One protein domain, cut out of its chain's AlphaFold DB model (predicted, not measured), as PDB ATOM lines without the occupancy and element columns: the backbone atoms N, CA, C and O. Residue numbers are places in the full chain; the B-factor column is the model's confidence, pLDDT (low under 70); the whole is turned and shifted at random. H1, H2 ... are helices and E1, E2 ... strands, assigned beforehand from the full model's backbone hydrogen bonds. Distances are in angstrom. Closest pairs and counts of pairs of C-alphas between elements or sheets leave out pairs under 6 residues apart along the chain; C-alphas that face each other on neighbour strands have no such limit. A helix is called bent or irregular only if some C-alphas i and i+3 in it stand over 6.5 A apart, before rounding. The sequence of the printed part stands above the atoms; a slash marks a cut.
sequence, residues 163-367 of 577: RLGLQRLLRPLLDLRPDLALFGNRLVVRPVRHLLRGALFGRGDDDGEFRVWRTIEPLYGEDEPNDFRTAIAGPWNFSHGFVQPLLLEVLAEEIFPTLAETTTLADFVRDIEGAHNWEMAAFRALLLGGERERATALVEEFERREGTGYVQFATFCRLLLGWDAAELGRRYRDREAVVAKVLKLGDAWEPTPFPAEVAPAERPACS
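What this domain is: This is residues 163 to 367 of the 577 residues of an uncharacterized protein of Bradyrhizobiaceae bacterium (UniProt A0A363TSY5). A strongly twisted sheet of four strands with H1 and H2 packed on it fills one end of the domain, and a bundle of helices, H4, H5 and H6 with H3 beside H4, fills the other. H7 runs from the bundle end back along the long axis, and a long link then returns to the short H8. The printed part has 205 residues, with eight named helices and four named strands in the order H1, E1 to E4, H2 to H8; the sheet's order is E1 E2 E3 E4, antiparallel throughout, and the class is mixed, helices and strands. It is compact, with a radius of gyration of the C-alphas of 18.4 A and spans of 55 by 39 by 27 A.

Where its parts are: H1, residues 163 to 176, begins at C-alpha 163 (266.572, 163.992, 267.866); it is irregular, with C-alphas 169 and 172 7.5 A apart. E1 is residues 180 to 183, E2 186 to 189, E3 195 to 203 (23.1 A) and E4 210 to 218 (23.5 A). E3 bends by 67 degrees at residue 198, and E4 by 60 degrees at residue 214. H2, residues 243 to 261 (26.4 A), is only just irregular, with C-alphas 253 and 256 6.7 A apart. H3 is residues 265 to 271, H4 279 to 288, H5 292 to 304, H6 308 to 321 (20.2 A) and H7 325 to 342 (25.6 A). H8, residues 363 to 366, ends at C-alpha 366 (242.656, 161.641, 288.713).

How they stand to each other: The strands form a meander, each the antiparallel neighbour of the one before; N 181 and O 188 of E1 and E2 are 2.9 A apart, N 187 and O 199 of E2 and E3 2.8 A, and N 196 and O 217 of E3 and E4 2.7 A, within hydrogen-bond range. H1 and H2 on one face of the sheet make two layers; H2 lies over E3 and E4 at a height over the sheet of 8.5 A. H1, with residues 169 to 173 alone, touches H2 at a steep tilt of 63 degrees; the C-alphas of Leu 169 and Gln 244 are closest, 5.2 A. H4 is the hub. It touches H3 at a shallow tilt of 29 degrees, opposite ways, closest at C-alphas 269 and 282, 5.2 A. H4, H5 and H6 form an up and down bundle, each running against the one before; closest C-alphas are 283 and 295 for H4 and H5, 5.3 A, and 299 and 314 for H5 and H6, 5.5 A. H7, with residues 325 to 329 alone, only just touches H4, with 3 pairs of C-alphas within 8 A, closest Leu 288 and Gly 329, 6.9 A. H8 touches no helix. Every O i to N i+4 pair is within hydrogen-bond range in H3 to H7, but 8 of 10 in H1 and 11 of 15 in H2; H8 is too short for such a pair.

The domain as a whole: The C-alphas farthest apart, Gly 241 and Gly 322, are 56.1 A apart. The printed part has no cut. The links E4 to H2 and H7 to H8 are long, with 24 and 20 residues. Mean pLDDT of the printed part is 90.8; residues 163 to 164 and 222 to 229 are under 70.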
ATOM      1  N   ARG A 163     266.531 163.683 266.425       65.00
ATOM      2  CA  ARG A 163     266.572 163.992 267.866       65.00
ATOM      3  C   ARG A 163     267.474 165.179 268.225       65.00
ATOM      4  O   ARG A 163     267.046 166.047 268.979       65.00
ATOM      5  N   LEU A 164     268.694 165.242 267.680       68.50
ATOM      6  CA  LEU A 164     269.595 166.379 267.926       68.50
ATOM      7  C   LEU A 164     269.055 167.664 267.280       68.50
ATOM      8  O   LEU A 164     269.193 168.745 267.850       68.50
ATOM      9  N   GLY A 165     268.396 167.536 266.124       83.69
ATOM     10  CA  GLY A 165     267.692 168.638 265.472       83.69
ATOM     11  C   GLY A 165     266.537 169.163 266.327       83.69
ATOM     12  O   GLY A 165     266.510 170.345 266.649       83.69
ATOM     13  N   LEU A 166     265.633 168.282 266.760       91.31
ATOM     14  CA  LEU A 166     264.451 168.602 267.563       91.31
ATOM     15  C   LEU A 166     264.821 169.223 268.902       91.31
ATOM     16  O   LEU A 166     264.254 170.247 269.261       91.31
ATOM     17  N   GLN A 167     265.795 168.656 269.619       92.50
ATOM     18  CA  GLN A 167     266.236 169.231 270.887       92.50
ATOM     19  C   GLN A 167     266.751 170.660 270.694       92.50
ATOM     20  O   GLN A 167     266.437 171.524 271.504       92.50
ATOM     21  N   ARG A 168     267.489 170.931 269.608       92.38
ATOM     22  CA  ARG A 168     267.947 172.285 269.274       92.38
ATOM     23  C   ARG A 168     266.781 173.217 268.935       92.38
ATOM     24  O   ARG A 168     266.761 174.340 269.427       92.38
ATOM     25  N   LEU A 169     265.821 172.765 268.121       94.75
ATOM     26  CA  LEU A 169     264.646 173.562 267.744       94.75
ATOM     27  C   LEU A 169     263.765 173.894 268.956       94.75
ATOM     28  O   LEU A 169     263.323 175.029 269.104       94.75
ATOM     29  N   LEU A 170     263.542 172.927 269.842       96.88
ATOM     30  CA  LEU A 170     262.643 173.064 270.987       96.88
ATOM     31  C   LEU A 170     263.321 173.646 272.227       96.88
ATOM     32  O   LEU A 170     262.624 173.969 273.185       96.88
ATOM     33  N   ARG A 171     264.653 173.804 272.236       96.94
ATOM     34  CA  ARG A 171     265.392 174.270 273.417       96.94
ATOM     35  C   ARG A 171     264.824 175.561 274.022       96.94
ATOM     36  O   ARG A 171     264.581 175.540 275.225       96.94
ATOM     37  N   PRO A 172     264.535 176.627 273.244       97.62
ATOM     38  CA  PRO A 172     263.990 177.858 273.815       97.62
ATOM     39  C   PRO A 172     262.634 177.654 274.499       97.62
ATOM     40  O   PRO A 172     262.360 178.278 275.518       97.62
ATOM     41  N   LEU A 173     261.796 176.759 273.964       97.88
ATOM     42  CA  LEU A 173     260.501 176.428 274.556       97.88
ATOM     43  C   LEU A 173     260.665 175.599 275.831       97.88
ATOM     44  O   LEU A 173     260.026 175.905 276.828       97.88
ATOM     45  N   LEU A 174     261.534 174.588 275.816       97.50
ATOM     46  CA  LEU A 174     261.794 173.729 276.978       97.50
ATOM     47  C   LEU A 174     262.425 174.500 278.147       97.50
ATOM     48  O   LEU A 174     262.137 174.194 279.298       97.50
ATOM     49  N   ASP A 175     263.260 175.504 277.865       97.50
ATOM     50  CA  ASP A 175     263.813 176.389 278.898       97.50
ATOM     51  C   ASP A 175     262.733 177.325 279.487       97.50
ATOM     52  O   ASP A 175     262.803 177.691 280.658       97.50
ATOM     53  N   LEU A 176     261.722 177.694 278.689       97.81
ATOM     54  CA  LEU A 176     260.627 178.588 279.083       97.81
ATOM     55  C   LEU A 176     259.474 177.863 279.803       97.81
ATOM     56  O   LEU A 176     258.794 178.463 280.637       97.81
ATOM     57  N   ARG A 177     259.225 176.595 279.463       97.19
ATOM     58  CA  ARG A 177     258.048 175.820 279.875       97.19
ATOM     59  C   ARG A 177     258.453 174.553 280.638       97.19
ATOM     60  O   ARG A 177     258.651 173.509 280.017       97.19
ATOM     61  N   PRO A 178     258.569 174.616 281.982       96.56
ATOM     62  CA  PRO A 178     258.981 173.468 282.799       96.56
ATOM     63  C   PRO A 178     257.932 172.346 282.847       96.56
ATOM     64  O   PRO A 178     258.244 171.216 283.219       96.56
ATOM     65  N   ASP A 179     256.693 172.649 282.456       96.75
ATOM     66  CA  ASP A 179     255.611 171.690 282.252       96.75
ATOM     67  C   ASP A 179     255.781 170.858 280.971       96.75
ATOM     68  O   ASP A 179     255.002 169.940 280.750       96.75
ATOM     69  N   LEU A 180     256.785 171.133 280.131       97.56
ATOM     70  CA  LEU A 180     257.064 170.367 278.917       97.56
ATOM     71  C   LEU A 180     258.372 169.584 279.028       97.56
ATOM     72  O   LEU A 180     259.370 170.059 279.567       97.56
ATOM     73  N   ALA A 181     258.397 168.385 278.453       96.94
ATOM     74  CA  ALA A 181     259.608 167.576 278.346       96.94
ATOM     75  C   ALA A 181     259.696 166.855 276.999       96.94
ATOM     76  O   ALA A 181     258.689 166.464 276.416       96.94
ATOM     77  N   LEU A 182     260.921 166.675 276.495       96.44
ATOM     78  CA  LEU A 182     261.187 165.978 275.235       96.44
ATOM     79  C   LEU A 182     261.704 164.556 275.503       96.44
ATOM     80  O   LEU A 182     262.861 164.373 275.891       96.44
ATOM     81  N   PHE A 183     260.875 163.551 275.228       92.56
ATOM     82  CA  PHE A 183     261.198 162.127 275.345       92.56
ATOM     83  C   PHE A 183     261.379 161.511 273.959       92.56
ATOM     84  O   PHE A 183     260.419 161.243 273.238       92.56
ATOM     85  N   GLY A 184     262.636 161.320 273.552       89.00
ATOM     86  CA  GLY A 184     262.959 160.845 272.205       89.00
ATOM     87  C   GLY A 184     262.495 161.842 271.142       89.00
ATOM     88  O   GLY A 184     263.141 162.869 270.940       89.00
ATOM     89  N   ASN A 185     261.390 161.523 270.475       90.81
ATOM     90  CA  ASN A 185     260.733 162.332 269.452       90.81
ATOM     91  C   ASN A 185     259.331 162.816 269.875       90.81
ATOM     92  O   ASN A 185     258.512 163.131 269.018       90.81
ATOM     93  N   ARG A 186     259.034 162.848 271.178       94.50
ATOM     94  CA  ARG A 186     257.756 163.313 271.730       94.50
ATOM     95  C   ARG A 186     257.981 164.506 272.649       94.50
ATOM     96  O   ARG A 186     258.711 164.380 273.628       94.50
ATOM     97  N   LEU A 187     257.364 165.644 272.350       97.00
ATOM     98  CA  LEU A 187     257.224 166.752 273.296       97.00
ATOM     99  C   LEU A 187     255.962 166.496 274.114       97.00
ATOM    100  O   LEU A 187     254.888 166.450 273.534       97.00
ATOM    101  N   VAL A 188     256.086 166.303 275.421       96.81
ATOM    102  CA  VAL A 188     255.021 165.808 276.304       96.81
ATOM    103  C   VAL A 188     254.742 166.811 277.422       96.81
ATOM    104  O   VAL A 188     255.675 167.427 277.939       96.81
ATOM    105  N   VAL A 189     253.468 166.950 277.795       97.25
ATOM    106  CA  VAL A 189     253.005 167.734 278.951       97.25
ATOM    107  C   VAL A 189     253.192 166.948 280.251       97.25
ATOM    108  O   VAL A 189     252.838 165.774 280.318       97.25
ATOM    109  N   ARG A 190     253.707 167.603 281.294       96.69
ATOM    110  CA  ARG A 190     253.937 167.056 282.635       96.69
ATOM    111  C   ARG A 190     252.926 167.583 283.669       96.69
ATOM    112  O   ARG A 190     252.536 168.747 283.589       96.69
ATOM    113  N   PRO A 191     252.641 166.794 284.720       97.44
ATOM    114  CA  PRO A 191     252.806 165.338 284.767       97.44
ATOM    115  C   PRO A 191     251.944 164.620 283.715       97.44
ATOM    116  O   PRO A 191     250.916 165.133 283.275       97.44
ATOM    117  N   VAL A 192     252.387 163.427 283.328       97.25
ATOM    118  CA  VAL A 192     251.632 162.439 282.554       97.25
ATOM    119  C   VAL A 192     250.995 161.483 283.549       97.25
ATOM    120  O   VAL A 192     251.722 160.844 284.310       97.25
ATOM    121  N   ARG A 193     249.668 161.360 283.539       97.06
ATOM    122  CA  ARG A 193     248.954 160.352 284.330       97.06
ATOM    123  C   ARG A 193     248.486 159.238 283.410       97.06
ATOM    124  O   ARG A 193     249.272 158.358 283.075       97.06
ATOM    125  N   HIS A 194     247.251 159.331 282.928       96.94
ATOM    126  CA  HIS A 194     246.631 158.315 282.082       96.94
ATOM    127  C   HIS A 194     246.796 158.607 280.587       96.94
ATOM    128  O   HIS A 194     246.849 157.678 279.776       96.94
ATOM    129  N   LEU A 195     246.891 159.890 280.212       96.19
ATOM    130  CA  LEU A 195     247.010 160.336 278.825       96.19
ATOM    131  C   LEU A 195     248.371 160.995 278.562       96.19
ATOM    132  O   LEU A 195     248.714 162.038 279.118       96.19
ATOM    133  N   LEU A 196     249.126 160.441 277.616       95.44
ATOM    134  CA  LEU A 196     250.283 161.092 277.015       95.44
ATOM    135  C   LEU A 196     249.804 162.165 276.033       95.44
ATOM    136  O   LEU A 196     249.383 161.867 274.913       95.44
ATOM    137  N   ARG A 197     249.878 163.428 276.463       95.50
ATOM    138  CA  ARG A 197     249.452 164.612 275.700       95.50
ATOM    139  C   ARG A 197     250.657 165.419 275.224       95.50
ATOM    140  O   ARG A 197     251.589 165.637 276.000       95.50
ATOM    141  N   GLY A 198     250.650 165.886 273.977       95.81
ATOM    142  CA  GLY A 198     251.760 166.676 273.442       95.81
ATOM    143  C   GLY A 198     251.865 166.726 271.916       95.81
ATOM    144  O   GLY A 198     250.860 166.731 271.208       95.81
ATOM    145  N   ALA A 199     253.099 166.726 271.403       95.50
ATOM    146  CA  ALA A 199     253.415 166.611 269.980       95.50
ATOM    147  C   ALA A 199     254.352 165.422 269.695       95.50
ATOM    148  O   ALA A 199     255.349 165.229 270.393       95.50
ATOM    149  N   LEU A 200     254.056 164.645 268.652       93.25
ATOM    150  CA  LEU A 200     254.920 163.589 268.122       93.25
ATOM    151  C   LEU A 200     255.647 164.101 266.875       93.25
ATOM    152  O   LEU A 200     255.035 164.716 266.003       93.25
ATOM    153  N   PHE A 201     256.942 163.803 266.782       93.12
ATOM    154  CA  PHE A 201     257.794 164.163 265.653       93.12
ATOM    155  C   PHE A 201     258.263 162.913 264.908       93.12
ATOM    156  O   PHE A 201     259.105 162.161 265.397       93.12
ATOM    157  N   GLY A 202     257.734 162.665 263.720       88.19
ATOM    158  CA  GLY A 202     258.120 161.511 262.900       88.19
ATOM    159  C   GLY A 202     259.176 161.858 261.888       88.19
ATOM    160  O   GLY A 202     259.444 163.026 261.635       88.19
ATOM    161  N   ARG A 203     259.751 160.835 261.270       83.62
ATOM    162  CA  ARG A 203     260.608 161.027 260.105       83.62
ATOM    163  C   ARG A 203     259.743 161.392 258.890       83.62
ATOM    164  O   ARG A 203     258.661 160.834 258.726       83.62
ATOM    165  N   GLY A 204     260.203 162.353 258.092       82.19
ATOM    166  CA  GLY A 204     259.661 162.615 256.761       82.19
ATOM    167  C   GLY A 204     260.254 161.668 255.716       82.19
ATOM    168  O   GLY A 204     261.054 160.790 256.045       82.19
ATOM    169  N   ASP A 205     259.861 161.856 254.462       74.06
ATOM    170  CA  ASP A 205     260.316 161.003 253.361       74.06
ATOM    171  C   ASP A 205     261.739 161.384 252.914       74.06
ATOM    172  O   ASP A 205     262.545 160.514 252.578       74.06
ATOM    173  N   ASP A 206     262.081 162.676 252.982       77.00
ATOM    174  CA  ASP A 206     263.406 163.186 252.639       77.00
ATOM    175  C   ASP A 206     264.339 163.361 253.855       77.00
ATOM    176  O   ASP A 206     263.951 163.473 255.023       77.00
ATOM    177  N   ASP A 207     265.637 163.416 253.558       73.19
ATOM    178  CA  ASP A 207     266.684 163.667 254.541       73.19
ATOM    179  C   ASP A 207     266.511 165.034 255.217       73.19
ATOM    180  O   ASP A 207     266.537 166.088 254.580       73.19
ATOM    181  N   GLY A 208     266.393 165.013 256.545       81.75
ATOM    182  CA  GLY A 208     266.173 166.215 257.347       81.75
ATOM    183  C   GLY A 208     264.708 166.638 257.442       81.75
ATOM    184  O   GLY A 208     264.410 167.532 258.235       81.75
ATOM    185  N   GLU A 209     263.801 165.981 256.716       86.81
ATOM    186  CA  GLU A 209     262.373 166.179 256.903       86.81
ATOM    187  C   GLU A 209     261.851 165.436 258.132       86.81
ATOM    188  O   GLU A 209     262.321 164.358 258.515       86.81
ATOM    189  N   PHE A 210     260.847 166.028 258.761       91.06
ATOM    190  CA  PHE A 210     260.090 165.414 259.834       91.06
ATOM    191  C   PHE A 210     258.597 165.661 259.634       91.06
ATOM    192  O   PHE A 210     258.179 166.410 258.762       91.06
ATOM    193  N   ARG A 211     257.763 164.993 260.413       90.62
ATOM    194  CA  ARG A 211     256.319 165.238 260.452       90.62
ATOM    195  C   ARG A 211     255.939 165.605 261.873       90.62
ATOM    196  O   ARG A 211     256.580 165.139 262.812       90.62
ATOM    197  N   VAL A 212     254.935 166.459 262.025       93.31
ATOM    198  CA  VAL A 212     254.442 166.904 263.331       93.31
ATOM    199  C   VAL A 212     253.014 166.418 263.490       93.31
ATOM    200  O   VAL A 212     252.184 166.641 262.612       93.31
ATOM    201  N   TRP A 213     252.715 165.793 264.620       92.31
ATOM    202  CA  TRP A 213     251.359 165.399 264.983       92.31
ATOM    203  C   TRP A 213     251.025 165.901 266.377       92.31
ATOM    204  O   TRP A 213     251.840 165.768 267.289       92.31
ATOM    205  N   ARG A 214     249.803 166.399 266.573       93.31
ATOM    206  CA  ARG A 214     249.199 166.477 267.913       93.31
ATOM    207  C   ARG A 214     249.129 165.063 268.477       93.31
ATOM    208  O   ARG A 214     248.712 164.190 267.740       93.31
ATOM    209  N   THR A 215     249.497 164.813 269.731       91.31
ATOM    210  CA  THR A 215     249.363 163.491 270.364       91.31
ATOM    211  C   THR A 215     248.509 163.528 271.618       91.31
ATOM    212  O   THR A 215     248.767 164.331 272.506       91.31
ATOM    213  N   ILE A 216     247.525 162.628 271.684       93.31
ATOM    214  CA  ILE A 216     246.792 162.220 272.887       93.31
ATOM    215  C   ILE A 216     246.736 160.687 272.844       93.31
ATOM    216  O   ILE A 216     246.176 160.112 271.910       93.31
ATOM    217  N   GLU A 217     247.434 160.029 273.765       92.12
ATOM    218  CA  GLU A 217     247.721 158.587 273.735       92.12
ATOM    219  C   GLU A 217     247.447 157.986 275.124       92.12
ATOM    220  O   GLU A 217     248.085 158.416 276.086       92.12
ATOM    221  N   PRO A 218     246.535 157.013 275.288       94.50
ATOM    222  CA  PRO A 218     246.354 156.356 276.578       94.50
ATOM    223  C   PRO A 218     247.569 155.482 276.915       94.50
ATOM    224  O   PRO A 218     247.906 154.568 276.162       94.50
ATOM    225  N   LEU A 219     248.203 155.701 278.074       94.44
ATOM    226  CA  LEU A 219     249.351 154.890 278.520       94.44
ATOM    227  C   LEU A 219     248.983 153.424 278.798       94.44
ATOM    228  O   LEU A 219     249.850 152.555 278.851       94.44
ATOM    229  N   TYR A 220     247.695 153.142 278.960       93.00
ATOM    230  CA  TYR A 220     247.138 151.817 279.196       93.00
ATOM    231  C   TYR A 220     246.768 151.061 277.900       93.00
ATOM    232  O   TYR A 220     246.218 149.960 277.967       93.00
ATOM    233  N   GLY A 221     247.049 151.634 276.721       83.81
ATOM    234  CA  GLY A 221     246.813 151.010 275.416       83.81
ATOM    235  C   GLY A 221     247.714 149.798 275.121       83.81
ATOM    236  O   GLY A 221     248.842 149.677 275.613       83.81
ATOM    237  N   GLU A 222     247.195 148.871 274.313       67.88
ATOM    238  CA  GLU A 222     247.956 147.739 273.751       67.88
ATOM    239  C   GLU A 222     248.345 147.990 272.295       67.88
ATOM    240  O   GLU A 222     249.381 147.499 271.857       67.88
ATOM    241  N   ASP A 223     247.551 148.792 271.591       62.00
ATOM    242  CA  ASP A 223     247.786 149.126 270.199       62.00
ATOM    243  C   ASP A 223     248.951 150.116 270.100       62.00
ATOM    244  O   ASP A 223     249.013 151.105 270.843       62.00
ATOM    245  N   GLU A 224     249.876 149.863 269.169       53.41
ATOM    246  CA  GLU A 224     250.731 150.939 268.678       53.41
ATOM    247  C   GLU A 224     249.830 152.105 268.258       53.41
ATOM    248  O   GLU A 224     248.681 151.877 267.864       53.41
ATOM    249  N   PRO A 225     250.298 153.360 268.362       53.09
ATOM    250  CA  PRO A 225     249.574 154.489 267.807       53.09
ATOM    251  C   PRO A 225     249.442 154.265 266.296       53.09
ATOM    252  O   PRO A 225     250.297 154.692 265.526       53.09
ATOM    253  N   ASN A 226     248.394 153.548 265.885       45.50
ATOM    254  CA  ASN A 226     248.091 153.221 264.506       45.50
ATOM    255  C   ASN A 226     247.708 154.534 263.819       45.50
ATOM    256  O   ASN A 226     246.594 155.041 263.923       45.50
ATOM    257  N   ASP A 227     248.753 155.150 263.279       49.78
ATOM    258  CA  ASP A 227     248.887 155.963 262.077       49.78
ATOM    259  C   ASP A 227     247.645 156.668 261.512       49.78
ATOM    260  O   ASP A 227     247.370 156.539 260.332       49.78
ATOM    261  N   PHE A 228     246.896 157.461 262.289       52.28
ATOM    262  CA  PHE A 228     245.859 158.333 261.691       52.28
ATOM    263  C   PHE A 228     245.739 159.713 262.319       52.28
ATOM    264  O   PHE A 228     244.771 160.444 262.091       52.28
ATOM    265  N   ARG A 229     246.756 160.141 263.065       63.38
ATOM    266  CA  ARG A 229     246.842 161.558 263.397       63.38
ATOM    267  C   ARG A 229     247.094 162.297 262.094       63.38
ATOM    268  O   ARG A 229     248.066 162.012 261.397       63.38
ATOM    269  N   THR A 230     246.205 163.221 261.735       71.06
ATOM    270  CA  THR A 230     246.448 164.069 260.566       71.06
ATOM    271  C   THR A 230     247.723 164.843 260.862       71.06
ATOM    272  O   THR A 230     247.764 165.622 261.816       71.06
ATOM    273  N   ALA A 231     248.787 164.548 260.111       82.88
ATOM    274  CA  ALA A 231     250.026 165.300 260.218       82.88
ATOM    275  C   ALA A 231     249.676 166.767 260.024       82.88
ATOM    276  O   ALA A 231     248.986 167.120 259.064       82.88
ATOM    277  N   ILE A 232     250.141 167.608 260.938       86.31
ATOM    278  CA  ILE A 232     250.019 169.041 260.748       86.31
ATOM    279  C   ILE A 232     250.841 169.353 259.515       86.31
ATOM    280  O   ILE A 232     252.029 169.016 259.441       86.31
ATOM    281  N   ALA A 233     250.173 169.905 258.507       82.75
ATOM    282  CA  ALA A 233     250.826 170.261 257.267       82.75
ATOM    283  C   ALA A 233     251.975 171.217 257.590       82.75
ATOM    284  O   ALA A 233     251.854 172.064 258.459       82.75
ATOM    285  N   GLY A 234     253.105 171.095 256.909       83.44
ATOM    286  CA  GLY A 234     254.177 172.055 257.108       83.44
ATOM    287  C   GLY A 234     255.470 171.649 256.422       83.44
ATOM    288  O   GLY A 234     255.692 170.469 256.152       83.44
ATOM    289  N   PRO A 235     256.334 172.624 256.111       83.19
ATOM    290  CA  PRO A 235     257.639 172.408 255.494       83.19
ATOM    291  C   PRO A 235     258.689 172.023 256.543       83.19
ATOM    292  O   PRO A 235     259.713 172.697 256.705       83.19
ATOM    293  N   TRP A 236     258.384 170.976 257.298       90.12
ATOM    294  CA  TRP A 236     259.152 170.490 258.434       90.12
ATOM    295  C   TRP A 236     260.495 169.916 257.987       90.12
ATOM    296  O   TRP A 236     260.641 168.712 257.817       90.12
ATOM    297  N   ASN A 237     261.490 170.778 257.797       89.88
ATOM    298  CA  ASN A 237     262.846 170.369 257.461       89.88
ATOM    299  C   ASN A 237     263.859 171.085 258.358       89.88
ATOM    300  O   ASN A 237     263.860 172.312 258.452       89.88
ATOM    301  N   PHE A 238     264.749 170.329 259.005       86.69
ATOM    302  CA  PHE A 238     265.778 170.876 259.896       86.69
ATOM    303  C   PHE A 238     266.760 171.833 259.206       86.69
ATOM    304  O   PHE A 238     267.437 172.593 259.904       86.69
ATOM    305  N   SER A 239     266.877 171.793 257.873       83.81
ATOM    306  CA  SER A 239     267.729 172.708 257.108       83.81
ATOM    307  C   SER A 239     267.076 174.061 256.831       83.81
ATOM    308  O   SER A 239     267.773 174.997 256.443       83.81
ATOM    309  N   HIS A 240     265.759 174.193 257.009       85.38
ATOM    310  CA  HIS A 240     265.064 175.454 256.785       85.38
ATOM    311  C   HIS A 240     265.321 176.419 257.948       85.38
ATOM    312  O   HIS A 240     265.018 176.117 259.100       85.38
ATOM    313  N   GLY A 241     265.847 177.613 257.649       84.44
ATOM    314  CA  GLY A 241     266.208 178.613 258.667       84.44
ATOM    315  C   GLY A 241     265.038 179.088 259.539       84.44
ATOM    316  O   GLY A 241     265.253 179.562 260.650       84.44
ATOM    317  N   PHE A 242     263.803 178.909 259.071       86.12
ATOM    318  CA  PHE A 242     262.568 179.327 259.740       86.12
ATOM    319  C   PHE A 242     261.793 178.189 260.397       86.12
ATOM    320  O   PHE A 242     260.732 178.420 260.974       86.12
ATOM    321  N   VAL A 243     262.293 176.953 260.325       91.62
ATOM    322  CA  VAL A 243     261.562 175.807 260.874       91.62
ATOM    323  C   VAL A 243     261.351 175.945 262.380       91.62
ATOM    324  O   VAL A 243     260.328 175.507 262.888       91.62
ATOM    325  N   GLN A 244     262.284 176.592 263.091       94.06
ATOM    326  CA  GLN A 244     262.151 176.837 264.527       94.06
ATOM    327  C   GLN A 244     260.972 177.764 264.857       94.06
ATOM    328  O   GLN A 244     260.066 177.289 265.538       94.06
ATOM    329  N   PRO A 245     260.933 179.041 264.417       92.94
ATOM    330  CA  PRO A 245     259.820 179.927 264.753       92.94
ATOM    331  C   PRO A 245     258.479 179.372 264.264       92.94
ATOM    332  O   PRO A 245     257.512 179.393 265.019       92.94
ATOM    333  N   LEU A 246     258.440 178.778 263.065       91.44
ATOM    334  CA  LEU A 246     257.230 178.146 262.546       91.44
ATOM    335  C   LEU A 246     256.736 177.009 263.447       91.44
ATOM    336  O   LEU A 246     255.557 176.958 263.787       91.44
ATOM    337  N   LEU A 247     257.630 176.100 263.844       94.38
ATOM    338  CA  LEU A 247     257.270 174.978 264.704       94.38
ATOM    339  C   LEU A 247     256.740 175.464 266.058       94.38
ATOM    340  O   LEU A 247     255.740 174.942 266.535       94.38
ATOM    341  N   LEU A 248     257.399 176.446 266.676       95.88
ATOM    342  CA  LEU A 248     256.988 176.965 267.984       95.88
ATOM    343  C   LEU A 248     255.605 177.622 267.933       95.88
ATOM    344  O   LEU A 248     254.804 177.421 268.842       95.88
ATOM    345  N   GLU A 249     255.306 178.340 266.856       93.00
ATOM    346  CA  GLU A 249     253.994 178.946 266.643       93.00
ATOM    347  C   GLU A 249     252.906 177.902 266.374       93.00
ATOM    348  O   GLU A 249     251.838 177.963 266.969       93.00
ATOM    349  N   VAL A 250     253.179 176.891 265.543       93.00
ATOM    350  CA  VAL A 250     252.230 175.789 265.306       93.00
ATOM    351  C   VAL A 250     251.948 175.004 266.587       93.00
ATOM    352  O   VAL A 250     250.801 174.652 266.862       93.00
ATOM    353  N   LEU A 251     252.964 174.777 267.426       95.75
ATOM    354  CA  LEU A 251     252.747 174.194 268.748       95.75
ATOM    355  C   LEU A 251     251.802 175.073 269.582       95.75
ATOM    356  O   LEU A 251     250.845 174.550 270.152       95.75
ATOM    357  N   ALA A 252     252.036 176.385 269.605       95.69
ATOM    358  CA  ALA A 252     251.260 177.342 270.385       95.69
ATOM    359  C   ALA A 252     249.805 177.494 269.927       95.69
ATOM    360  O   ALA A 252     248.914 177.645 270.758       95.69
ATOM    361  N   GLU A 253     249.570 177.484 268.618       92.75
ATOM    362  CA  GLU A 253     248.290 177.882 268.033       92.75
ATOM    363  C   GLU A 253     247.411 176.707 267.603       92.75
ATOM    364  O   GLU A 253     246.193 176.858 267.555       92.75
ATOM    365  N   GLU A 254     248.007 175.562 267.260       91.12
ATOM    366  CA  GLU A 254     247.290 174.459 266.602       91.12
ATOM    367  C   GLU A 254     247.328 173.157 267.410       91.12
ATOM    368  O   GLU A 254     246.400 172.355 267.329       91.12
ATOM    369  N   ILE A 255     248.373 172.934 268.213       94.06
ATOM    370  CA  ILE A 255     248.486 171.721 269.036       94.06
ATOM    371  C   ILE A 255     247.968 171.978 270.445       94.06
ATOM    372  O   ILE A 255     247.005 171.353 270.890       94.06
ATOM    373  N   PHE A 256     248.630 172.872 271.171       95.12
ATOM    374  CA  PHE A 256     248.444 172.996 272.612       95.12
ATOM    375  C   PHE A 256     247.081 173.539 273.057       95.12
ATOM    376  O   PHE A 256     246.629 173.092 274.111       95.12
ATOM    377  N   PRO A 257     246.382 174.405 272.295       93.81
ATOM    378  CA  PRO A 257     245.021 174.800 272.638       93.81
ATOM    379  C   PRO A 257     244.076 173.597 272.722       93.81
ATOM    380  O   PRO A 257     243.408 173.424 273.734       93.81
ATOM    381  N   THR A 258     244.105 172.694 271.738       91.06
ATOM    382  CA  THR A 258     243.259 171.492 271.781       91.06
ATOM    383  C   THR A 258     243.701 170.502 272.860       91.06
ATOM    384  O   THR A 258     242.871 169.852 273.490       91.06
ATOM    385  N   LEU A 259     245.006 170.393 273.134       93.19
ATOM    386  CA  LEU A 259     245.479 169.569 274.256       93.19
ATOM    387  C   LEU A 259     244.996 170.096 275.613       93.19
ATOM    388  O   LEU A 259     244.745 169.298 276.514       93.19
ATOM    389  N   ALA A 260     244.875 171.418 275.766       93.62
ATOM    390  CA  ALA A 260     244.402 172.046 276.996       93.62
ATOM    391  C   ALA A 260     242.935 171.702 277.304       93.62
ATOM    392  O   ALA A 260     242.556 171.673 278.473       93.62
ATOM    393  N   GLU A 261     242.140 171.391 276.278       94.25
ATOM    394  CA  GLU A 261     240.739 170.967 276.405       94.25
ATOM    395  C   GLU A 261     240.598 169.499 276.842       94.25
ATOM    396  O   GLU A 261     239.553 169.107 277.356       94.25
ATOM    397  N   THR A 262     241.646 168.683 276.677       95.19
ATOM    398  CA  THR A 262     241.619 167.254 277.019       95.19
ATOM    399  C   THR A 262     242.345 166.992 278.335       95.19
ATOM    400  O   THR A 262     243.572 166.864 278.377       95.19
ATOM    401  N   THR A 263     241.583 166.899 279.426       96.38
ATOM    402  CA  THR A 263     242.124 166.636 280.777       96.38
ATOM    403  C   THR A 263     241.577 165.359 281.407       96.38
ATOM    404  O   THR A 263     242.141 164.853 282.374       96.38
ATOM    405  N   THR A 264     240.503 164.799 280.852       97.50
ATOM    406  CA  THR A 264     239.865 163.581 281.356       97.50
ATOM    407  C   THR A 264     239.792 162.497 280.282       97.50
ATOM    408  O   THR A 264     239.876 162.770 279.084       97.50
ATOM    409  N   LEU A 265     239.565 161.248 280.703       97.38
ATOM    410  CA  LEU A 265     239.278 160.146 279.778       97.38
ATOM    411  C   LEU A 265     237.996 160.391 278.962       97.38
ATOM    412  O   LEU A 265     237.917 159.974 277.811       97.38
ATOM    413  N   ALA A 266     237.024 161.111 279.526       97.00
ATOM    414  CA  ALA A 266     235.796 161.493 278.836       97.00
ATOM    415  C   ALA A 266     236.041 162.542 277.738       97.00
ATOM    416  O   ALA A 266     235.438 162.456 276.668       97.00
ATOM    417  N   ASP A 267     236.936 163.508 277.975       96.50
ATOM    418  CA  ASP A 267     237.352 164.469 276.946       96.50
ATOM    419  C   ASP A 267     238.109 163.766 275.820       96.50
ATOM    420  O   ASP A 267     237.860 164.047 274.653       96.50
ATOM    421  N   PHE A 268     238.968 162.800 276.158       95.50
ATOM    422  CA  PHE A 268     239.656 161.986 275.159       95.50
ATOM    423  C   PHE A 268     238.668 161.227 274.267       95.50
ATOM    424  O   PHE A 268     238.817 161.269 273.052       95.50
ATOM    425  N   VAL A 269     237.628 160.604 274.839       95.69
ATOM    426  CA  VAL A 269     236.559 159.938 274.065       95.69
ATOM    427  C   VAL A 269     235.870 160.911 273.106       95.69
ATOM    428  O   VAL A 269     235.563 160.529 271.983       95.69
ATOM    429  N   ARG A 270     235.650 162.162 273.533       94.75
ATOM    430  CA  ARG A 270     235.072 163.219 272.690       94.75
ATOM    431  C   ARG A 270     236.013 163.622 271.550       94.75
ATOM    432  O   ARG A 270     235.546 163.825 270.437       94.75
ATOM    433  N   ASP A 271     237.321 163.713 271.805       90.06
ATOM    434  CA  ASP A 271     238.324 164.065 270.782       90.06
ATOM    435  C   ASP A 271     238.431 163.007 269.673       90.06
ATOM    436  O   ASP A 271     238.685 163.344 268.518       90.06
ATOM    437  N   ILE A 272     238.215 161.733 270.011       89.94
ATOM    438  CA  ILE A 272     238.277 160.606 269.063       89.94
ATOM    439  C   ILE A 272     236.901 160.192 268.523       89.94
ATOM    440  O   ILE A 272     236.792 159.180 267.828       89.94
ATOM    441  N   GLU A 273     235.837 160.929 268.842       88.19
ATOM    442  CA  GLU A 273     234.488 160.594 268.391       88.19
ATOM    443  C   GLU A 273     234.405 160.652 266.854       88.19
ATOM    444  O   GLU A 273     234.848 161.602 266.212       88.19
ATOM    445  N   GLY A 274     233.878 159.587 266.242       81.81
ATOM    446  CA  GLY A 274     233.833 159.435 264.782       81.81
ATOM    447  C   GLY A 274     235.144 158.964 264.136       81.81
ATOM    448  O   GLY A 274     235.153 158.685 262.936       81.81
ATOM    449  N   ALA A 275     236.235 158.815 264.895       80.81
ATOM    450  CA  ALA A 275     237.459 158.207 264.389       80.81
ATOM    451  C   ALA A 275     237.315 156.676 264.339       80.81
ATOM    452  O   ALA A 275     237.267 155.997 265.365       80.81
ATOM    453  N   HIS A 276     237.274 156.122 263.127       70.50
ATOM    454  CA  HIS A 276     237.336 154.674 262.921       70.50
ATOM    455  C   HIS A 276     238.637 154.104 263.516       70.50
ATOM    456  O   HIS A 276     239.689 154.738 263.429       70.50
ATOM    457  N   ASN A 277     238.567 152.903 264.092       78.69
ATOM    458  CA  ASN A 277     239.645 152.168 264.772       78.69
ATOM    459  C   ASN A 277     239.963 152.617 266.209       78.69
ATOM    460  O   ASN A 277     240.819 152.011 266.853       78.69
ATOM    461  N   TRP A 278     239.278 153.632 266.746       82.88
ATOM    462  CA  TRP A 278     239.440 154.062 268.143       82.88
ATOM    463  C   TRP A 278     238.379 153.485 269.081       82.88
ATOM    464  O   TRP A 278     238.359 153.802 270.270       82.88
ATOM    465  N   GLU A 279     237.533 152.586 268.581       89.88
ATOM    466  CA  GLU A 279     236.473 151.924 269.336       89.88
ATOM    467  C   GLU A 279     236.969 151.295 270.652       89.88
ATOM    468  O   GLU A 279     236.315 151.433 271.688       89.88
ATOM    469  N   MET A 280     238.142 150.640 270.649       91.06
ATOM    470  CA  MET A 280     238.681 149.981 271.855       91.06
ATOM    471  C   MET A 280     239.215 150.988 272.854       91.06
ATOM    472  O   MET A 280     238.979 150.860 274.056       91.06
ATOM    473  N   ALA A 281     239.931 151.994 272.358       91.88
ATOM    474  CA  ALA A 281     240.447 153.070 273.184       91.88
ATOM    475  C   ALA A 281     239.291 153.839 273.839       91.88
ATOM    476  O   ALA A 281     239.327 154.057 275.047       91.88
ATOM    477  N   ALA A 282     238.235 154.152 273.080       94.00
ATOM    478  CA  ALA A 282     237.028 154.791 273.590       94.00
ATOM    479  C   ALA A 282     236.327 153.924 274.648       94.00
ATOM    480  O   ALA A 282     236.024 154.408 275.737       94.00
ATOM    481  N   PHE A 283     236.133 152.627 274.376       96.06
ATOM    482  CA  PHE A 283     235.540 151.693 275.337       96.06
ATOM    483  C   PHE A 283     236.343 151.616 276.646       96.06
ATOM    484  O   PHE A 283     235.774 151.769 277.730       96.06
ATOM    485  N   ARG A 284     237.667 151.414 276.563       96.00
ATOM    486  CA  ARG A 284     238.553 151.340 277.738       96.00
ATOM    487  C   ARG A 284     238.553 152.661 278.510       96.00
ATOM    488  O   ARG A 284     238.451 152.630 279.732       96.00
ATOM    489  N   ALA A 285     238.597 153.798 277.817       96.81
ATOM    490  CA  ALA A 285     238.551 155.126 278.425       96.81
ATOM    491  C   ALA A 285     237.233 155.386 279.170       96.81
ATOM    492  O   ALA A 285     237.269 155.859 280.304       96.81
ATOM    493  N   LEU A 286     236.081 155.024 278.592       97.81
ATOM    494  CA  LEU A 286     234.778 155.121 279.264       97.81
ATOM    495  C   LEU A 286     234.720 154.218 280.499       97.81
ATOM    496  O   LEU A 286     234.298 154.648 281.573       97.81
ATOM    497  N   LEU A 287     235.180 152.972 280.369       97.75
ATOM    498  CA  LEU A 287     235.165 152.012 281.466       97.75
ATOM    499  C   LEU A 287     236.060 152.465 282.632       97.75
ATOM    500  O   LEU A 287     235.601 152.511 283.773       97.75
ATOM    501  N   LEU A 288     237.304 152.862 282.347       97.88
ATOM    502  CA  LEU A 288     238.271 153.361 283.336       97.88
ATOM    503  C   LEU A 288     237.903 154.753 283.874       97.88
ATOM    504  O   LEU A 288     238.211 155.081 285.018       97.88
ATOM    505  N   GLY A 289     237.180 155.553 283.090       97.62
ATOM    506  CA  GLY A 289     236.604 156.836 283.497       97.62
ATOM    507  C   GLY A 289     235.415 156.714 284.457       97.62
ATOM    508  O   GLY A 289     234.930 157.721 284.969       97.62
ATOM    509  N   GLY A 290     234.946 155.493 284.736       96.81
ATOM    510  CA  GLY A 290     233.791 155.249 285.600       96.81
ATOM    511  C   GLY A 290     232.447 155.470 284.900       96.81
ATOM    512  O   GLY A 290     231.435 155.652 285.576       96.81
ATOM    513  N   GLU A 291     232.422 155.437 283.565       97.44
ATOM    514  CA  GLU A 291     231.247 155.646 282.712       97.44
ATOM    515  C   GLU A 291     230.730 154.325 282.116       97.44
ATOM    516  O   GLU A 291     230.560 154.157 280.905       97.44
ATOM    517  N   ARG A 292     230.481 153.347 282.994       97.00
ATOM    518  CA  ARG A 292     230.146 151.961 282.621       97.00
ATOM    519  C   ARG A 292     228.898 151.838 281.741       97.00
ATOM    520  O   ARG A 292     228.852 150.966 280.879       97.00
ATOM    521  N   GLU A 293     227.906 152.704 281.934       97.94
ATOM    522  CA  GLU A 293     226.685 152.723 281.117       97.94
ATOM    523  C   GLU A 293     226.991 153.097 279.661       97.94
ATOM    524  O   GLU A 293     226.603 152.373 278.747       97.94
ATOM    525  N   ARG A 294     227.779 154.158 279.435       97.69
ATOM    526  CA  ARG A 294     228.221 154.553 278.087       97.69
ATOM    527  C   ARG A 294     229.124 153.498 277.454       97.69
ATOM    528  O   ARG A 294     228.967 153.203 276.273       97.69
ATOM    529  N   ALA A 295     230.019 152.885 278.232       97.69
ATOM    530  CA  ALA A 295     230.828 151.763 277.756       97.69
ATOM    531  C   ALA A 295     229.949 150.570 277.326       97.69
ATOM    532  O   ALA A 295     230.228 149.941 276.312       97.69
ATOM    533  N   THR A 296     228.868 150.283 278.059       98.00
ATOM    534  CA  THR A 296     227.911 149.212 277.725       98.00
ATOM    535  C   THR A 296     227.151 149.517 276.436       98.00
ATOM    536  O   THR A 296     227.102 148.665 275.554       98.00
ATOM    537  N   ALA A 297     226.638 150.741 276.285       97.06
ATOM    538  CA  ALA A 297     225.943 151.171 275.071       97.06
ATOM    539  C   ALA A 297     226.839 151.082 273.822       97.06
ATOM    540  O   ALA A 297     226.384 150.680 272.752       97.06
ATOM    541  N   LEU A 298     228.131 151.396 273.965       95.00
ATOM    542  CA  LEU A 298     229.108 151.266 272.886       95.00
ATOM    543  C   LEU A 298     229.311 149.794 272.468       95.00
ATOM    544  O   LEU A 298     229.384 149.488 271.281       95.00
ATOM    545  N   VAL A 299     229.330 148.858 273.426       96.12
ATOM    546  CA  VAL A 299     229.386 147.413 273.126       96.12
ATOM    547  C   VAL A 299     228.128 146.938 272.404       96.12
ATOM    548  O   VAL A 299     228.234 146.196 271.432       96.12
ATOM    549  N   GLU A 300     226.949 147.397 272.823       95.75
ATOM    550  CA  GLU A 300     225.675 147.095 272.153       95.75
ATOM    551  C   GLU A 300     225.616 147.654 270.726       95.75
ATOM    552  O   GLU A 300     224.947 147.104 269.851       95.75
ATOM    553  N   GLU A 301     226.310 148.758 270.452       92.94
ATOM    554  CA  GLU A 301     226.495 149.242 269.088       92.94
ATOM    555  C   GLU A 301     227.366 148.288 268.265       92.94
ATOM    556  O   GLU A 301     226.979 147.934 267.152       92.94
ATOM    557  N   PHE A 302     228.492 147.815 268.809       90.19
ATOM    558  CA  PHE A 302     229.353 146.848 268.117       90.19
ATOM    559  C   PHE A 302     228.645 145.525 267.840       90.19
ATOM    560  O   PHE A 302     228.801 144.980 266.754       90.19
ATOM    561  N   GLU A 303     227.822 145.046 268.772       92.38
ATOM    562  CA  GLU A 303     227.009 143.835 268.596       92.38
ATOM    563  C   GLU A 303     225.978 143.974 267.466       92.38
ATOM    564  O   GLU A 303     225.607 142.976 266.850       92.38
ATOM    565  N   ARG A 304     225.523 145.200 267.172       92.50
ATOM    566  CA  ARG A 304     224.595 145.482 266.066       92.50
ATOM    567  C   ARG A 304     225.284 145.647 264.713       92.50
ATOM    568  O   ARG A 304     224.603 145.555 263.693       92.50
ATOM    569  N   ARG A 305     226.593 145.920 264.674       89.12
ATOM    570  CA  ARG A 305     227.344 146.051 263.419       89.12
ATOM    571  C   ARG A 305     227.612 144.663 262.829       89.12
ATOM    572  O   ARG A 305     228.011 143.739 263.533       89.12
ATOM    573  N   GLU A 306     227.414 144.512 261.523       74.88
ATOM    574  CA  GLU A 306     227.731 143.265 260.823       74.88
ATOM    575  C   GLU A 306     229.256 143.097 260.658       74.88
ATOM    576  O   GLU A 306     229.971 144.052 260.354       74.88
ATOM    577  N   GLY A 307     229.766 141.874 260.849       78.94
ATOM    578  CA  GLY A 307     231.179 141.524 260.648       78.94
ATOM    579  C   GLY A 307     231.770 140.683 261.784       78.94
ATOM    580  O   GLY A 307     231.592 140.979 262.962       78.94
ATOM    581  N   THR A 308     232.516 139.627 261.443       73.44
ATOM    582  CA  THR A 308     233.087 138.680 262.425       73.44
ATOM    583  C   THR A 308     234.069 139.331 263.405       73.44
ATOM    584  O   THR A 308     234.153 138.901 264.555       73.44
ATOM    585  N   GLY A 309     234.767 140.393 262.984       79.56
ATOM    586  CA  GLY A 309     235.679 141.158 263.842       79.56
ATOM    587  C   GLY A 309     234.968 141.853 265.009       79.56
ATOM    588  O   GLY A 309     235.442 141.787 266.142       79.56
ATOM    589  N   TYR A 310     233.787 142.436 264.771       84.50
ATOM    590  CA  TYR A 310     233.025 143.140 265.808       84.50
ATOM    591  C   TYR A 310     232.449 142.195 266.868       84.50
ATOM    592  O   TYR A 310     232.358 142.569 268.034       84.50
ATOM    593  N   VAL A 311     232.144 140.942 266.513       85.19
ATOM    594  CA  VAL A 311     231.651 139.939 267.474       85.19
ATOM    595  C   VAL A 311     232.732 139.548 268.485       85.19
ATOM    596  O   VAL A 311     232.475 139.510 269.691       85.19
ATOM    597  N   GLN A 312     233.954 139.271 268.017       85.00
ATOM    598  CA  GLN A 312     235.084 138.956 268.905       85.00
ATOM    599  C   GLN A 312     235.407 140.143 269.813       85.00
ATOM    600  O   GLN A 312     235.594 139.984 271.020       85.00
ATOM    601  N   PHE A 313     235.396 141.338 269.225       86.88
ATOM    602  CA  PHE A 313     235.598 142.592 269.924       86.88
ATOM    603  C   PHE A 313     234.559 142.815 271.033       86.88
ATOM    604  O   PHE A 313     234.919 143.010 272.192       86.88
ATOM    605  N   ALA A 314     233.268 142.714 270.707       92.81
ATOM    606  CA  ALA A 314     232.180 142.863 271.666       92.81
ATOM    607  C   ALA A 314     232.265 141.822 272.788       92.81
ATOM    608  O   ALA A 314     232.124 142.168 273.961       92.81
ATOM    609  N   THR A 315     232.582 140.568 272.453       92.81
ATOM    610  CA  THR A 315     232.772 139.492 273.438       92.81
ATOM    611  C   THR A 315     233.872 139.843 274.443       92.81
ATOM    612  O   THR A 315     233.683 139.694 275.654       92.81
ATOM    613  N   PHE A 316     235.007 140.358 273.967       91.88
ATOM    614  CA  PHE A 316     236.092 140.821 274.831       91.88
ATOM    615  C   PHE A 316     235.665 142.006 275.711       91.88
ATOM    616  O   PHE A 316     235.921 142.012 276.917       91.88
ATOM    617  N   CYS A 317     234.949 142.982 275.152       94.94
ATOM    618  CA  CYS A 317     234.440 144.113 275.920       94.94
ATOM    619  C   CYS A 317     233.428 143.685 276.996       94.94
ATOM    620  O   CYS A 317     233.490 144.177 278.121       94.94
ATOM    621  N   ARG A 318     232.541 142.720 276.707       96.62
ATOM    622  CA  ARG A 318     231.616 142.133 277.695       96.62
ATOM    623  C   ARG A 318     232.363 141.458 278.843       96.62
ATOM    624  O   ARG A 318     231.958 141.607 279.993       96.62
ATOM    625  N   LEU A 319     233.470 140.771 278.551       95.56
ATOM    626  CA  LEU A 319     234.327 140.203 279.589       95.56
ATOM    627  C   LEU A 319     234.884 141.302 280.503       95.56
ATOM    628  O   LEU A 319     234.752 141.189 281.718       95.56
ATOM    629  N   LEU A 320     235.451 142.375 279.937       95.25
ATOM    630  CA  LEU A 320     235.981 143.502 280.718       95.25
ATOM    631  C   LEU A 320     234.889 144.230 281.517       95.25
ATOM    632  O   LEU A 320     235.117 144.611 282.663       95.25
ATOM    633  N   LEU A 321     233.680 144.361 280.963       97.31
ATOM    634  CA  LEU A 321     232.515 144.892 281.675       97.31
ATOM    635  C   LEU A 321     232.091 144.029 282.865       97.31
ATOM    636  O   LEU A 321     231.333 144.526 283.690       97.31
ATOM    637  N   GLY A 322     232.542 142.780 282.983       96.38
ATOM    638  CA  GLY A 322     232.291 141.928 284.147       96.38
ATOM    639  C   GLY A 322     233.302 142.095 285.284       96.38
ATOM    640  O   GLY A 322     233.074 141.569 286.370       96.38
ATOM    641  N   TRP A 323     234.414 142.801 285.059       96.50
ATOM    642  CA  TRP A 323     235.488 142.919 286.047       96.50
ATOM    643  C   TRP A 323     235.146 143.931 287.147       96.50
ATOM    644  O   TRP A 323     234.404 144.898 286.931       96.50
ATOM    645  N   ASP A 324     235.703 143.709 288.337       96.75
ATOM    646  CA  ASP A 324     235.677 144.695 289.413       96.75
ATOM    647  C   ASP A 324     236.555 145.908 289.057       96.75
ATOM    648  O   ASP A 324     237.612 145.764 288.439       96.75
ATOM    649  N   ALA A 325     236.123 147.110 289.447       95.44
ATOM    650  CA  ALA A 325     236.805 148.348 289.077       95.44
ATOM    651  C   ALA A 325     238.227 148.433 289.659       95.44
ATOM    652  O   ALA A 325     239.136 148.889 288.964       95.44
ATOM    653  N   ALA A 326     238.446 147.943 290.886       96.06
ATOM    654  CA  ALA A 326     239.764 147.958 291.517       96.06
ATOM    655  C   ALA A 326     240.716 146.936 290.878       96.06
ATOM    656  O   ALA A 326     241.905 147.209 290.697       96.06
ATOM    657  N   GLU A 327     240.210 145.760 290.496       95.44
ATOM    658  CA  GLU A 327     240.997 144.771 289.751       95.44
ATOM    659  C   GLU A 327     241.388 145.284 288.360       95.44
ATOM    660  O   GLU A 327     242.556 145.185 287.967       95.44
ATOM    661  N   LEU A 328     240.428 145.867 287.641       95.31
ATOM    662  CA  LEU A 328     240.647 146.444 286.322       95.31
ATOM    663  C   LEU A 328     241.665 147.591 286.379       95.31
ATOM    664  O   LEU A 328     242.631 147.598 285.615       95.31
ATOM    665  N   GLY A 329     241.481 148.528 287.311       96.50
ATOM    666  CA  GLY A 329     242.358 149.683 287.466       96.50
ATOM    667  C   GLY A 329     243.784 149.304 287.869       96.50
ATOM    668  O   GLY A 329     244.739 149.828 287.297       96.50
ATOM    669  N   ARG A 330     243.958 148.308 288.752       96.19
ATOM    670  CA  ARG A 330     245.284 147.742 289.062       96.19
ATOM    671  C   ARG A 330     245.976 147.205 287.809       96.19
ATOM    672  O   ARG A 330     247.113 147.580 287.546       96.19
ATOM    673  N   ARG A 331     245.290 146.371 287.016       95.12
ATOM    674  CA  ARG A 331     245.859 145.780 285.794       95.12
ATOM    675  C   ARG A 331     246.332 146.851 284.811       95.12
ATOM    676  O   ARG A 331     247.413 146.723 284.241       95.12
ATOM    677  N   TYR A 332     245.528 147.890 284.591       95.75
ATOM    678  CA  TYR A 332     245.900 148.940 283.647       95.75
ATOM    679  C   TYR A 332     246.969 149.887 284.196       95.75
ATOM    680  O   TYR A 332     247.818 150.298 283.416       95.75
ATOM    681  N   ARG A 333     247.047 150.139 285.508       96.81
ATOM    682  CA  ARG A 333     248.199 150.848 286.095       96.81
ATOM    683  C   ARG A 333     249.508 150.083 285.933       96.81
ATOM    684  O   ARG A 333     250.531 150.688 285.624       96.81
ATOM    685  N   ASP A 334     249.486 148.762 286.111       93.94
ATOM    686  CA  ASP A 334     250.670 147.929 285.872       93.94
ATOM    687  C   ASP A 334     251.130 148.066 284.411       93.94
ATOM    688  O   ASP A 334     252.326 148.154 284.122       93.94
ATOM    689  N   ARG A 335     250.173 148.163 283.479       92.25
ATOM    690  CA  ARG A 335     250.453 148.445 282.068       92.25
ATOM    691  C   ARG A 335     251.017 149.851 281.857       92.25
ATOM    692  O   ARG A 335     252.034 149.966 281.174       92.25
ATOM    693  N   GLU A 336     250.421 150.886 282.448       95.62
ATOM    694  CA  GLU A 336     250.943 152.259 282.386       95.62
ATOM    695  C   GLU A 336     252.391 152.320 282.878       95.62
ATOM    696  O   GLU A 336     253.226 152.942 282.228       95.62
ATOM    697  N   ALA A 337     252.725 151.599 283.952       95.56
ATOM    698  CA  ALA A 337     254.087 151.514 284.474       95.56
ATOM    699  C   ALA A 337     255.071 150.912 283.460       95.56
ATOM    700  O   ALA A 337     256.193 151.406 283.296       95.56
ATOM    701  N   VAL A 338     254.658 149.855 282.751       88.06
ATOM    702  CA  VAL A 338     255.456 149.247 281.677       88.06
ATOM    703  C   VAL A 338     255.658 150.239 280.533       88.06
ATOM    704  O   VAL A 338     256.795 150.444 280.106       88.06
ATOM    705  N   VAL A 339     254.592 150.889 280.063       88.50
ATOM    706  CA  VAL A 339     254.667 151.846 278.949       88.50
ATOM    707  C   VAL A 339     255.496 153.074 279.334       88.50
ATOM    708  O   VAL A 339     256.390 153.464 278.585       88.50
ATOM    709  N   ALA A 340     255.300 153.635 280.528       94.44
ATOM    710  CA  ALA A 340     256.084 154.756 281.044       94.44
ATOM    711  C   ALA A 340     257.580 154.422 281.132       94.44
ATOM    712  O   ALA A 340     258.428 155.262 280.805       94.44
ATOM    713  N   LYS A 341     257.922 153.184 281.514       88.44
ATOM    714  CA  LYS A 341     259.303 152.684 281.513       88.44
ATOM    715  C   LYS A 341     259.872 152.574 280.097       88.44
ATOM    716  O   LYS A 341     260.986 153.043 279.869       88.44
ATOM    717  N   VAL A 342     259.122 151.999 279.151       82.50
ATOM    718  CA  VAL A 342     259.529 151.868 277.736       82.50
ATOM    719  C   VAL A 342     259.765 153.240 277.103       82.50
ATOM    720  O   VAL A 342     260.797 153.471 276.472       82.50
ATOM    721  N   LEU A 343     258.859 154.187 277.347       85.94
ATOM    722  CA  LEU A 343     258.957 155.566 276.864       85.94
ATOM    723  C   LEU A 343     259.971 156.419 277.642       85.94
ATOM    724  O   LEU A 343     260.244 157.553 277.247       85.94
ATOM    725  N   LYS A 344     260.557 155.879 278.720       91.94
ATOM    726  CA  LYS A 344     261.533 156.552 279.592       91.94
ATOM    727  C   LYS A 344     260.991 157.870 280.162       91.94
ATOM    728  O   LYS A 344     261.734 158.845 280.251       91.94
ATOM    729  N   LEU A 345     259.714 157.889 280.555       93.88
ATOM    730  CA  LEU A 345     259.054 159.085 281.094       93.88
ATOM    731  C   LEU A 345     259.649 159.525 282.440       93.88
ATOM    732  O   LEU A 345     259.673 160.715 282.737       93.88
ATOM    733  N   GLY A 346     260.168 158.589 283.239       95.50
ATOM    734  CA  GLY A 346     260.831 158.905 284.506       95.50
ATOM    735  C   GLY A 346     259.920 159.686 285.457       95.50
ATOM    736  O   GLY A 346     258.809 159.258 285.738       95.50
ATOM    737  N   ASP A 347     260.395 160.843 285.919       96.50
ATOM    738  CA  ASP A 347     259.691 161.753 286.832       96.50
ATOM    739  C   ASP A 347     258.598 162.600 286.153       96.50
ATOM    740  O   ASP A 347     257.947 163.421 286.802       96.50
ATOM    741  N   ALA A 348     258.406 162.463 284.839       96.62
ATOM    742  CA  ALA A 348     257.252 163.043 284.168       96.62
ATOM    743  C   ALA A 348     255.991 162.197 284.334       96.62
ATOM    744  O   ALA A 348     254.911 162.752 284.174       96.62
ATOM    745  N   TRP A 349     256.105 160.900 284.633       98.00
ATOM    746  CA  TRP A 349     254.947 160.042 284.870       98.00
ATOM    747  C   TRP A 349     254.585 160.027 286.356       98.00
ATOM    748  O   TRP A 349     255.424 159.734 287.207       98.00
ATOM    749  N   GLU A 350     253.330 160.342 286.658       97.94
ATOM    750  CA  GLU A 350     252.769 160.349 288.004       97.94
ATOM    751  C   GLU A 350     251.656 159.295 288.071       97.94
ATOM    752  O   GLU A 350     250.579 159.515 287.514       97.94
ATOM    753  N   PRO A 351     251.882 158.134 288.709       97.38
ATOM    754  CA  PRO A 351     250.851 157.112 288.812       97.38
ATOM    755  C   PRO A 351     249.690 157.603 289.684       97.38
ATOM    756  O   PRO A 351     249.883 157.965 290.846       97.38
ATOM    757  N   THR A 352     248.472 157.550 289.149       97.62
ATOM    758  CA  THR A 352     247.228 157.899 289.854       97.62
ATOM    759  C   THR A 352     246.199 156.770 289.747       97.62
ATOM    760  O   THR A 352     246.283 155.949 288.830       97.62
ATOM    761  N   PRO A 353     245.233 156.662 290.677       98.12
ATOM    762  CA  PRO A 353     244.090 155.777 290.473       98.12
ATOM    763  C   PRO A 353     243.249 156.264 289.290       98.12
ATOM    764  O   PRO A 353     243.154 157.471 289.060       98.12
ATOM    765  N   PHE A 354     242.606 155.341 288.576       98.38
ATOM    766  CA  PHE A 354     241.626 155.700 287.558       98.38
ATOM    767  C   PHE A 354     240.347 156.252 288.211       98.38
ATOM    768  O   PHE A 354     239.992 155.835 289.319       98.38
ATOM    769  N   PRO A 355     239.577 157.116 287.522       98.38
ATOM    770  CA  PRO A 355     238.306 157.627 288.042       98.38
ATOM    771  C   PRO A 355     237.289 156.546 288.456       98.38
ATOM    772  O   PRO A 355     236.452 156.788 289.328       98.38
ATOM    773  N   ALA A 356     237.342 155.356 287.847       97.81
ATOM    774  CA  ALA A 356     236.497 154.215 288.209       97.81
ATOM    775  C   ALA A 356     236.817 153.603 289.587       97.81
ATOM    776  O   ALA A 356     235.971 152.907 290.144       97.81
ATOM    777  N   GLU A 357     238.011 153.838 290.136       97.81
ATOM    778  CA  GLU A 357     238.473 153.233 291.396       97.81
ATOM    779  C   GLU A 357     238.189 154.083 292.633       97.81
ATOM    780  O   GLU A 357     238.363 153.613 293.756       97.81
ATOM    781  N   VAL A 358     237.782 155.334 292.432       98.06
ATOM    782  CA  VAL A 358     237.591 156.313 293.502       98.06
ATOM    783  C   VAL A 358     236.140 156.772 293.576       98.06
ATOM    784  O   VAL A 358     235.353 156.601 292.636       98.06
ATOM    785  N   ALA A 359     235.766 157.376 294.703       97.31
ATOM    786  CA  ALA A 359     234.432 157.935 294.844       97.31
ATOM    787  C   ALA A 359     234.225 159.096 293.846       97.31
ATOM    788  O   ALA A 359     235.179 159.798 293.507       97.31
ATOM    789  N   PRO A 360     232.982 159.381 293.404       95.75
ATOM    790  CA  PRO A 360     232.712 160.468 292.458       95.75
ATOM    791  C   PRO A 360     233.298 161.833 292.853       95.75
ATOM    792  O   PRO A 360     233.737 162.578 291.982       95.75
ATOM    793  N   ALA A 361     233.354 162.140 294.153       96.81
ATOM    794  CA  ALA A 361     233.923 163.384 294.675       96.81
ATOM    795  C   ALA A 361     235.454 163.489 294.513       96.81
ATOM    796  O   ALA A 361     235.994 164.591 294.523       96.81
ATOM    797  N   GLU A 362     236.150 162.362 294.355       97.50
ATOM    798  CA  GLU A 362     237.614 162.281 294.263       97.50
ATOM    799  C   GLU A 362     238.108 162.227 292.811       97.50
ATOM    800  O   GLU A 362     239.267 162.530 292.543       97.50
ATOM    801  N   ARG A 363     237.226 161.903 291.853       96.38
ATOM    802  CA  ARG A 363     237.557 161.781 290.421       96.38
ATOM    803  C   ARG A 363     238.313 162.977 289.825       96.38
ATOM    804  O   ARG A 363     239.213 162.724 289.026       96.38
ATOM    805  N   PRO A 364     238.036 164.248 290.191       95.69
ATOM    806  CA  PRO A 364     238.809 165.378 289.672       95.69
ATOM    807  C   PRO A 364     240.312 165.302 289.981       95.69
ATOM    808  O   PRO A 364     241.111 165.869 289.243       95.69
ATOM    809  N   ALA A 365     240.716 164.591 291.041       95.75
ATOM    810  CA  ALA A 365     242.123 164.404 291.383       95.75
ATOM    811  C   ALA A 365     242.853 163.428 290.439       95.75
ATOM    812  O   ALA A 365     244.082 163.463 290.384       95.75
ATOM    813  N   CYS A 366     242.119 162.598 289.688       96.38
ATOM    814  CA  CYS A 366     242.656 161.641 288.713       96.38
ATOM    815  C   CYS A 366     242.882 162.262 287.323       96.38
ATOM    816  O   CYS A 366     243.543 161.656 286.483       96.38
ATOM    817  N   SER A 367     242.323 163.448 287.058       94.38
ATOM    818  CA  SER A 367     242.440 164.136 285.767       94.38
ATOM    819  C   SER A 367     243.876 164.558 285.477       94.38
ATOM    820  O   SER A 367     244.628 164.911 286.383       94.38
TER     821      SER A 367